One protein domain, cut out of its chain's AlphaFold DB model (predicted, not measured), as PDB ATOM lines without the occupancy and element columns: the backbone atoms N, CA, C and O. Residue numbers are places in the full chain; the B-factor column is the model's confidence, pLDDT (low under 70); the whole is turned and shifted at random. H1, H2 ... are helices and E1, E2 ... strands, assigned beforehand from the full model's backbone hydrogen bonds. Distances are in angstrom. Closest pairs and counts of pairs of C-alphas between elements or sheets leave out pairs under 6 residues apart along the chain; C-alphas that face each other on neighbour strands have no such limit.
ATOM      1  N   THR A  49     -37.748  10.148  97.876       94.00
ATOM      2  CA  THR A  49     -38.266   9.115  96.979       94.00
ATOM      3  C   THR A  49     -37.788   7.747  97.441       94.00
ATOM      4  O   THR A  49     -36.984   7.652  98.364       94.00
ATOM      5  N   VAL A  50     -38.284   6.678  96.831       93.50
ATOM      6  CA  VAL A  50     -37.957   5.306  97.228       93.50
ATOM      7  C   VAL A  50     -36.978   4.702  96.231       93.50
ATOM      8  O   VAL A  50     -37.187   4.759  95.018       93.50
ATOM      9  N   CYS A  51     -35.910   4.095  96.743       92.00
ATOM     10  CA  CYS A  51     -35.007   3.285  95.943       92.00
ATOM     11  C   CYS A  51     -35.742   2.048  95.429       92.00
ATOM     12  O   CYS A  51     -36.165   1.203  96.217       92.00
ATOM     13  N   VAL A  52     -35.842   1.893  94.107       90.88
ATOM     14  CA  VAL A  52     -36.575   0.758  93.515       90.88
ATOM     15  C   VAL A  52     -35.907  -0.599  93.760       90.88
ATOM     16  O   VAL A  52     -36.532  -1.628  93.530       90.88
ATOM     17  N   ASN A  53     -34.649  -0.610  94.217       90.44
ATOM     18  CA  ASN A  53     -33.901  -1.836  94.484       90.44
ATOM     19  C   ASN A  53     -34.029  -2.317  95.938       90.44
ATOM     20  O   ASN A  53     -34.355  -3.475  96.170       90.44
ATOM     21  N   CYS A  54     -33.768  -1.451  96.924       89.88
ATOM     22  CA  CYS A  54     -33.788  -1.842  98.341       89.88
ATOM     23  C   CYS A  54     -35.050  -1.403  99.098       89.88
ATOM     24  O   CYS A  54     -35.222  -1.794 100.248       89.88
ATOM     25  N   GLY A  55     -35.906  -0.573  98.495       91.75
ATOM     26  CA  GLY A  55     -37.090  -0.005  99.147       91.75
ATOM     27  C   GLY A  55     -36.793   1.093 100.174       91.75
ATOM     28  O   GLY A  55     -37.727   1.666 100.723       91.75
ATOM     29  N   GLY A  56     -35.521   1.406 100.428       92.44
ATOM     30  CA  GLY A  56     -35.124   2.463 101.354       92.44
ATOM     31  C   GLY A  56     -35.335   3.863 100.780       92.44
ATOM     32  O   GLY A  56     -35.327   4.069  99.561       92.44
ATOM     33  N   THR A  57     -35.464   4.837 101.673       94.94
ATOM     34  CA  THR A  57     -35.664   6.239 101.309       94.94
ATOM     35  C   THR A  57     -34.400   6.860 100.715       94.94
ATOM     36  O   THR A  57     -33.287   6.631 101.188       94.94
ATOM     37  N   ILE A  58     -34.576   7.652  99.661       94.25
ATOM     38  CA  ILE A  58     -33.575   8.510  99.030       94.25
ATOM     39  C   ILE A  58     -33.954   9.962  99.358       94.25
ATOM     40  O   ILE A  58     -34.912  10.484  98.771       94.25
ATOM     41  N   PRO A  59     -33.217  10.631 100.260       94.38
ATOM     42  CA  PRO A  59     -33.438  12.038 100.575       94.38
ATOM     43  C   PRO A  59     -33.189  12.955  99.369       94.38
ATOM     44  O   PRO A  59     -32.393  12.611  98.482       94.38
ATOM     45  N   PRO A  60     -33.800  14.155  99.324       93.25
ATOM     46  CA  PRO A  60     -33.394  15.186  98.379       93.25
ATOM     47  C   PRO A  60     -31.910  15.507  98.553       93.25
ATOM     48  O   PRO A  60     -31.322  15.334  99.617       93.25
ATOM     49  N   TYR A  61     -31.322  16.014  97.482       91.75
ATOM     50  CA  TYR A  61     -29.907  16.341  97.353       91.75
ATOM     51  C   TYR A  61     -28.950  15.141  97.395       91.75
ATOM     52  O   TYR A  61     -27.745  15.310  97.578       91.75
ATOM     53  N   SER A  62     -29.469  13.934  97.165       90.56
ATOM     54  CA  SER A  62     -28.672  12.710  97.063       90.56
ATOM     55  C   SER A  62     -28.143  12.485  95.648       90.56
ATOM     56  O   SER A  62     -28.824  12.752  94.653       90.56
ATOM     57  N   GLN A  63     -26.945  11.909  95.548       90.19
ATOM     58  CA  GLN A  63     -26.507  11.273  94.307       90.19
ATOM     59  C   GLN A  63     -27.265   9.960  94.119       90.19
ATOM     60  O   GLN A  63     -27.391   9.163  95.050       90.19
ATOM     61  N   VAL A  64     -27.766   9.740  92.911       90.56
ATOM     62  CA  VAL A  64     -28.612   8.592  92.586       90.56
ATOM     63  C   VAL A  64     -28.167   7.945  91.287       90.56
ATOM     64  O   VAL A  64     -27.757   8.618  90.338       90.56
ATOM     65  N   GLY A  65     -28.291   6.624  91.242       90.12
ATOM     66  CA  GLY A  65     -28.340   5.902  89.986       90.12
ATOM     67  C   GLY A  65     -29.747   6.025  89.414       90.12
ATOM     68  O   GLY A  65     -30.726   6.101  90.160       90.12
ATOM     69  N   ALA A  66     -29.859   6.044  88.093       85.88
ATOM     70  CA  ALA A  66     -31.141   6.071  87.420       85.88
ATOM     71  C   ALA A  66     -31.211   5.006  86.321       85.88
ATOM     72  O   ALA A  66     -30.279   4.811  85.536       85.88
ATOM     73  N   LEU A  67     -32.344   4.314  86.287       83.25
ATOM     74  CA  LEU A  67     -32.680   3.244  85.357       83.25
ATOM     75  C   LEU A  67     -33.860   3.695  84.502       83.25
ATOM     76  O   LEU A  67     -34.775   4.352  84.997       83.25
ATOM     77  N   LYS A  68     -33.860   3.341  83.219       77.25
ATOM     78  CA  LYS A  68     -34.985   3.645  82.334       77.25
ATOM     79  C   LYS A  68     -36.003   2.510  82.439       77.25
ATOM     80  O   LYS A  68     -35.713   1.395  82.009       77.25
ATOM     81  N   ALA A  69     -37.174   2.771  83.010       72.56
ATOM     82  CA  ALA A  69     -38.260   1.798  83.010       72.56
ATOM     83  C   ALA A  69     -38.837   1.645  81.594       72.56
ATOM     84  O   ALA A  69     -38.749   2.556  80.767       72.56
ATOM     85  N   GLY A  70     -39.485   0.509  81.319       61.72
ATOM     86  CA  GLY A  70     -40.075   0.204  80.006       61.72
ATOM     87  C   GLY A  70     -41.116   1.221  79.506       61.72
ATOM     88  O   GLY A  70     -41.395   1.256  78.312       61.72
ATOM     89  N   GLY A  71     -41.652   2.075  80.388       66.44
ATOM     90  CA  GLY A  71     -42.569   3.176  80.056       66.44
ATOM     91  C   GLY A  71     -41.904   4.539  79.813       66.44
ATOM     92  O   GLY A  71     -42.606   5.524  79.619       66.44
ATOM     93  N   GLY A  72     -40.570   4.627  79.847       67.94
ATOM     94  CA  GLY A  72     -39.829   5.885  79.692       67.94
ATOM     95  C   GLY A  72     -39.651   6.694  80.982       67.94
ATOM     96  O   GLY A  72     -38.890   7.660  80.979       67.94
ATOM     97  N   GLU A  73     -40.285   6.286  82.082       77.31
ATOM     98  CA  GLU A  73     -40.055   6.862  83.410       77.31
ATOM     99  C   GLU A  73     -38.697   6.432  83.975       77.31
ATOM    100  O   GLU A  73     -38.269   5.285  83.819       77.31
ATOM    101  N   MET A  74     -38.006   7.361  84.638       81.75
ATOM    102  CA  MET A  74     -36.736   7.073  85.297       81.75
ATOM    103  C   MET A  74     -36.995   6.542  86.705       81.75
ATOM    104  O   MET A  74     -37.610   7.216  87.528       81.75
ATOM    105  N   GLN A  75     -36.485   5.352  86.987       88.00
ATOM    106  CA  GLN A  75     -36.470   4.754  88.314       88.00
ATOM    107  C   GLN A  75     -35.154   5.074  89.011       88.00
ATOM    108  O   GLN A  75     -34.103   5.087  88.374       88.00
ATOM    109  N   LEU A  76     -35.210   5.336  90.313       90.50
ATOM    110  CA  LEU A  76     -34.065   5.812  91.086       90.50
ATOM    111  C   LEU A  76     -33.562   4.726  92.027       90.50
ATOM    112  O   LEU A  76     -34.348   4.019  92.658       90.50
ATOM    113  N   VAL A  77     -32.242   4.617  92.130       91.44
ATOM    114  CA  VAL A  77     -31.561   3.704  93.047       91.44
ATOM    115  C   VAL A  77     -30.489   4.445  93.835       91.44
ATOM    116  O   VAL A  77     -29.900   5.417  93.351       91.44
ATOM    117  N   HIS A  78     -30.210   3.983  95.056       91.44
ATOM    118  CA  HIS A  78     -29.071   4.486  95.821       91.44
ATOM    119  C   HIS A  78     -27.753   4.224  95.087       91.44
ATOM    120  O   HIS A  78     -27.566   3.180  94.461       91.44
ATOM    121  N   MET A  79     -26.805   5.143  95.249       86.69
ATOM    122  CA  MET A  79     -25.422   4.998  94.786       86.69
ATOM    123  C   MET A  79     -24.561   4.238  95.806       86.69
ATOM    124  O   MET A  79     -23.600   4.768  96.355       86.69
ATOM    125  N   THR A  80     -24.933   2.993  96.098       83.69
ATOM    126  CA  THR A  80     -24.198   2.100  97.012       83.69
ATOM    127  C   THR A  80     -23.843   0.802  96.306       83.69
ATOM    128  O   THR A  80     -24.532   0.405  95.376       83.69
ATOM    129  N   ASN A  81     -22.836   0.059  96.770       78.62
ATOM    130  CA  ASN A  81     -22.468  -1.223  96.145       78.62
ATOM    131  C   ASN A  81     -23.650  -2.210  96.041       78.62
ATOM    132  O   ASN A  81     -23.758  -2.948  95.065       78.62
ATOM    133  N   ALA A  82     -24.568  -2.198  97.013       80.44
ATOM    134  CA  ALA A  82     -25.757  -3.049  97.006       80.44
ATOM    135  C   ALA A  82     -26.824  -2.612  95.981       80.44
ATOM    136  O   ALA A  82     -27.589  -3.447  95.510       80.44
ATOM    137  N   CYS A  83     -26.896  -1.320  95.646       84.25
ATOM    138  CA  CYS A  83     -27.927  -0.761  94.764       84.25
ATOM    139  C   CYS A  83     -27.417  -0.337  93.380       84.25
ATOM    140  O   CYS A  83     -28.200  -0.268  92.443       84.25
ATOM    141  N   SER A  84     -26.119  -0.107  93.209       70.62
ATOM    142  CA  SER A  84     -25.493   0.197  91.918       70.62
ATOM    143  C   SER A  84     -25.202  -1.068  91.103       70.62
ATOM    144  O   SER A  84     -25.081  -1.000  89.883       70.62
ATOM    145  N   THR A  85     -25.131  -2.236  91.750       63.41
ATOM    146  CA  THR A  85     -24.886  -3.536  91.093       63.41
ATOM    147  C   THR A  85     -26.029  -3.991  90.187       63.41
ATOM    148  O   THR A  85     -25.791  -4.805  89.299       63.41
ATOM    149  N   VAL A  86     -27.233  -3.419  90.321       60.50
ATOM    150  CA  VAL A  86     -28.332  -3.625  89.355       60.50
ATOM    151  C   VAL A  86     -28.171  -2.825  88.053       60.50
ATOM    152  O   VAL A  86     -29.057  -2.852  87.205       60.50
ATOM    153  N   GLY A  87     -27.031  -2.150  87.860       57.59
ATOM    154  CA  GLY A  87     -26.629  -1.589  86.571       57.59
ATOM    155  C   GLY A  87     -27.286  -0.251  86.253       57.59
ATOM    156  O   GLY A  87     -27.942  -0.124  85.219       57.59
ATOM    157  N   SER A  88     -27.115   0.760  87.115       62.75
ATOM    158  CA  SER A  88     -27.562   2.125  86.811       62.75
ATOM    159  C   SER A  88     -26.947   2.616  85.495       62.75
ATOM    160  O   SER A  88     -25.773   2.971  85.426       62.75
ATOM    161  N   ALA A  89     -27.761   2.653  84.437       69.25
ATOM    162  CA  ALA A  89     -27.348   3.132  83.115       69.25
ATOM    163  C   ALA A  89     -27.023   4.638  83.119       69.25
ATOM    164  O   ALA A  89     -26.304   5.143  82.254       69.25
ATOM    165  N   PHE A  90     -27.549   5.362  84.108       78.75
ATOM    166  CA  PHE A  90     -27.344   6.789  84.276       78.75
ATOM    167  C   PHE A  90     -27.036   7.132  85.730       78.75
ATOM    168  O   PHE A  90     -27.492   6.458  86.653       78.75
ATOM    169  N   HIS A  91     -26.293   8.214  85.923       84.31
ATOM    170  CA  HIS A  91     -26.018   8.813  87.224       84.31
ATOM    171  C   HIS A  91     -26.590  10.220  87.243       84.31
ATOM    172  O   HIS A  91     -26.528  10.930  86.240       84.31
ATOM    173  N   GLY A  92     -27.167  10.625  88.363       85.81
ATOM    174  CA  GLY A  92     -27.764  11.941  88.491       85.81
ATOM    175  C   GLY A  92     -27.848  12.401  89.932       85.81
ATOM    176  O   GLY A  92     -27.334  11.779  90.863       85.81
ATOM    177  N   TYR A  93     -28.518  13.530  90.096       87.31
ATOM    178  CA  TYR A  93     -28.730  14.176  91.376       87.31
ATOM    179  C   TYR A  93     -30.223  14.329  91.621       87.31
ATOM    180  O   TYR A  93     -30.935  14.949  90.823       87.31
ATOM    181  N   TRP A  94     -30.704  13.762  92.719       91.00
ATOM    182  CA  TRP A  94     -32.085  13.930  93.134       91.00
ATOM    183  C   TRP A  94     -32.223  15.270  93.848       91.00
ATOM    184  O   TRP A  94     -31.669  15.451  94.919       91.00
ATOM    185  N   GLY A  95     -32.899  16.246  93.244       87.81
ATOM    186  CA  GLY A  95     -33.145  17.552  93.860       87.81
ATOM    187  C   GLY A  95     -34.435  17.572  94.686       87.81
ATOM    188  O   GLY A  95     -34.802  16.605  95.343       87.81
ATOM    189  N   LYS A  96     -35.180  18.677  94.597       89.88
ATOM    190  CA  LYS A  96     -36.528  18.815  95.174       89.88
ATOM    191  C   LYS A  96     -37.591  18.143  94.290       89.88
ATOM    192  O   LYS A  96     -38.333  18.832  93.592       89.88
ATOM    193  N   GLY A  97     -37.617  16.811  94.252       85.25
ATOM    194  CA  GLY A  97     -38.611  16.053  93.479       85.25
ATOM    195  C   GLY A  97     -38.308  15.947  91.980       85.25
ATOM    196  O   GLY A  97     -39.183  15.612  91.187       85.25
ATOM    197  N   GLN A  98     -37.085  16.286  91.569       86.62
ATOM    198  CA  GLN A  98     -36.662  16.269  90.171       86.62
ATOM    199  C   GLN A  98     -35.266  15.673  90.050       86.62
ATOM    200  O   GLN A  98     -34.350  16.082  90.768       86.62
ATOM    201  N   LEU A  99     -35.097  14.769  89.088       84.19
ATOM    202  CA  LEU A  99     -33.794  14.250  88.701       84.19
ATOM    203  C   LEU A  99     -33.057  15.289  87.848       84.19
ATOM    204  O   LEU A  99     -33.598  15.798  86.866       84.19
ATOM    205  N   ARG A 100     -31.826  15.619  88.235       83.38
ATOM    206  CA  ARG A 100     -30.973  16.627  87.590       83.38
ATOM    207  C   ARG A 100     -29.626  16.028  87.208       83.38
ATOM    208  O   ARG A 100     -29.222  15.011  87.764       83.38
ATOM    209  N   ASN A 101     -28.924  16.699  86.291       78.94
ATOM    210  CA  ASN A 101     -27.554  16.370  85.879       78.94
ATOM    211  C   ASN A 101     -27.385  14.894  85.490       78.94
ATOM    212  O   ASN A 101     -26.452  14.234  85.935       78.94
ATOM    213  N   LEU A 102     -28.330  14.380  84.697       76.62
ATOM    214  CA  LEU A 102     -28.324  12.995  84.255       76.62
ATOM    215  C   LEU A 102     -27.179  12.773  83.261       76.62
ATOM    216  O   LEU A 102     -27.194  13.325  82.162       76.62
ATOM    217  N   ILE A 103     -26.209  11.955  83.648       75.00
ATOM    218  CA  ILE A 103     -25.068  11.565  82.825       75.00
ATOM    219  C   ILE A 103     -25.215  10.081  82.515       75.00
ATOM    220  O   ILE A 103     -25.329   9.253  83.421       75.00
ATOM    221  N   GLN A 104     -25.228   9.744  81.227       69.00
ATOM    222  CA  GLN A 104     -25.121   8.359  80.789       69.00
ATOM    223  C   GLN A 104     -23.677   7.911  80.981       69.00
ATOM    224  O   GLN A 104     -22.760   8.567  80.489       69.00
ATOM    225  N   ILE A 105     -23.480   6.804  81.687       64.38
ATOM    226  CA  ILE A 105     -22.180   6.141  81.689       64.38
ATOM    227  C   ILE A 105     -22.278   5.075  80.606       64.38
ATOM    228  O   ILE A 105     -23.120   4.183  80.697       64.38
ATOM    229  N   GLU A 106     -21.498   5.221  79.534       51.69
ATOM    230  CA  GLU A 106     -21.399   4.176  78.517       51.69
ATOM    231  C   GLU A 106     -20.948   2.883  79.201       51.69
ATOM    232  O   GLU A 106     -19.873   2.814  79.795       51.69
ATOM    233  N   ALA A 107     -21.818   1.874  79.173       50.25
ATOM    234  CA  ALA A 107     -21.453   0.520  79.537       50.25
ATOM    235  C   ALA A 107     -20.603  -0.036  78.387       50.25
ATOM    236  O   ALA A 107     -21.143  -0.335  77.320       50.25
ATOM    237  N   CYS A 108     -19.286  -0.088  78.585       44.12
ATOM    238  CA  CYS A 108     -18.375  -0.859  77.740       44.12
ATOM    239  C   CYS A 108     -18.562  -2.362  77.972       44.12
ATOM    240  O   CYS A 108     -18.741  -2.755  79.149       44.12
TER     241      CYS A 108
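This is residues 49 to 108 of the 108 residues of an uncharacterized protein of Nitrospinae bacterium CG11_big_fil_rev_8_21_14_0_20_45_15 (UniProt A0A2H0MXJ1). A single strongly twisted, curled sheet of four antiparallel strands is built from two hairpins side by side, E1 with E2 and E3 with E4. One short helix, H1, only grazes it, and the opening stretch, residues 49 to 61, has no named element and folds back on itself, with residues 49 to 50 pairing with 57 to 58. The printed part has 60 residues, with the named elements E1, E2, H1, E3 and E4 along the chain and the sheet order E2, E1, E3, E4. Its class is mostly strand, though under half of the residues are in named elements. The whole is compact, with a radius of gyration of the C-alphas of 10.5 A and spans of 31 by 22 by 21 A.

The inner strands of the sheet, E1, residues 62 to 68, and E3, residues 90 to 94, are antiparallel at 134 degrees, with N 66 and O 90 within hydrogen-bond range at 2.8 A. The edge strand E2, residues 74 to 78, forms a hairpin with E1, antiparallel at 137 degrees, with N 67 and O 75 at 2.8 A. The other edge strand, E4, residues 99 to 104, forms a hairpin with E3, antiparallel at 164 degrees, with N 103 and O 91 at 2.8 A. E2 and E4 are only just apart, at 8.5 A. From edge to edge the strands' lines turn by 92 degrees. H1, residues 81 to 84, is on the sheet but only grazes it, with residues 83 to 84; its closest C-alphas to E2 are those of Cys 83 and Val 77, 6.0 A apart. H1 is too short for any O i to N i+4 pair, and its one O i to N i+3 pair is not within range. E2, H1 and E3 form a split strand-helix-strand unit, two strands of one sheet that are not neighbours with a helix between them along the chain, and E1 stands between E2 and E3 in the sheet; its crossover is right-handed.

E1, the longest strand by residues, spans 18.4 A from C-alpha 62 at (-28.672, 12.710, 97.063) to C-alpha 68. E2 spans 13.3 A, E3 12.3 A and H1 5.4 A, with C-alpha 81 at (-22.468, -1.223, 96.145). E4 spans 13.1 A and ends with C-alpha 104 at (-25.121, 8.359, 80.789).

The two C-alphas farthest apart, those of Lys 96 and Cys 108, the chain's last residue, are 31.9 A apart. The printed part has no cut, and the four links between the named elements are tight. The mean pLDDT of the printed part is 80.9; residues 70 to 72, 85 to 89 and 104 to 108 are under 70.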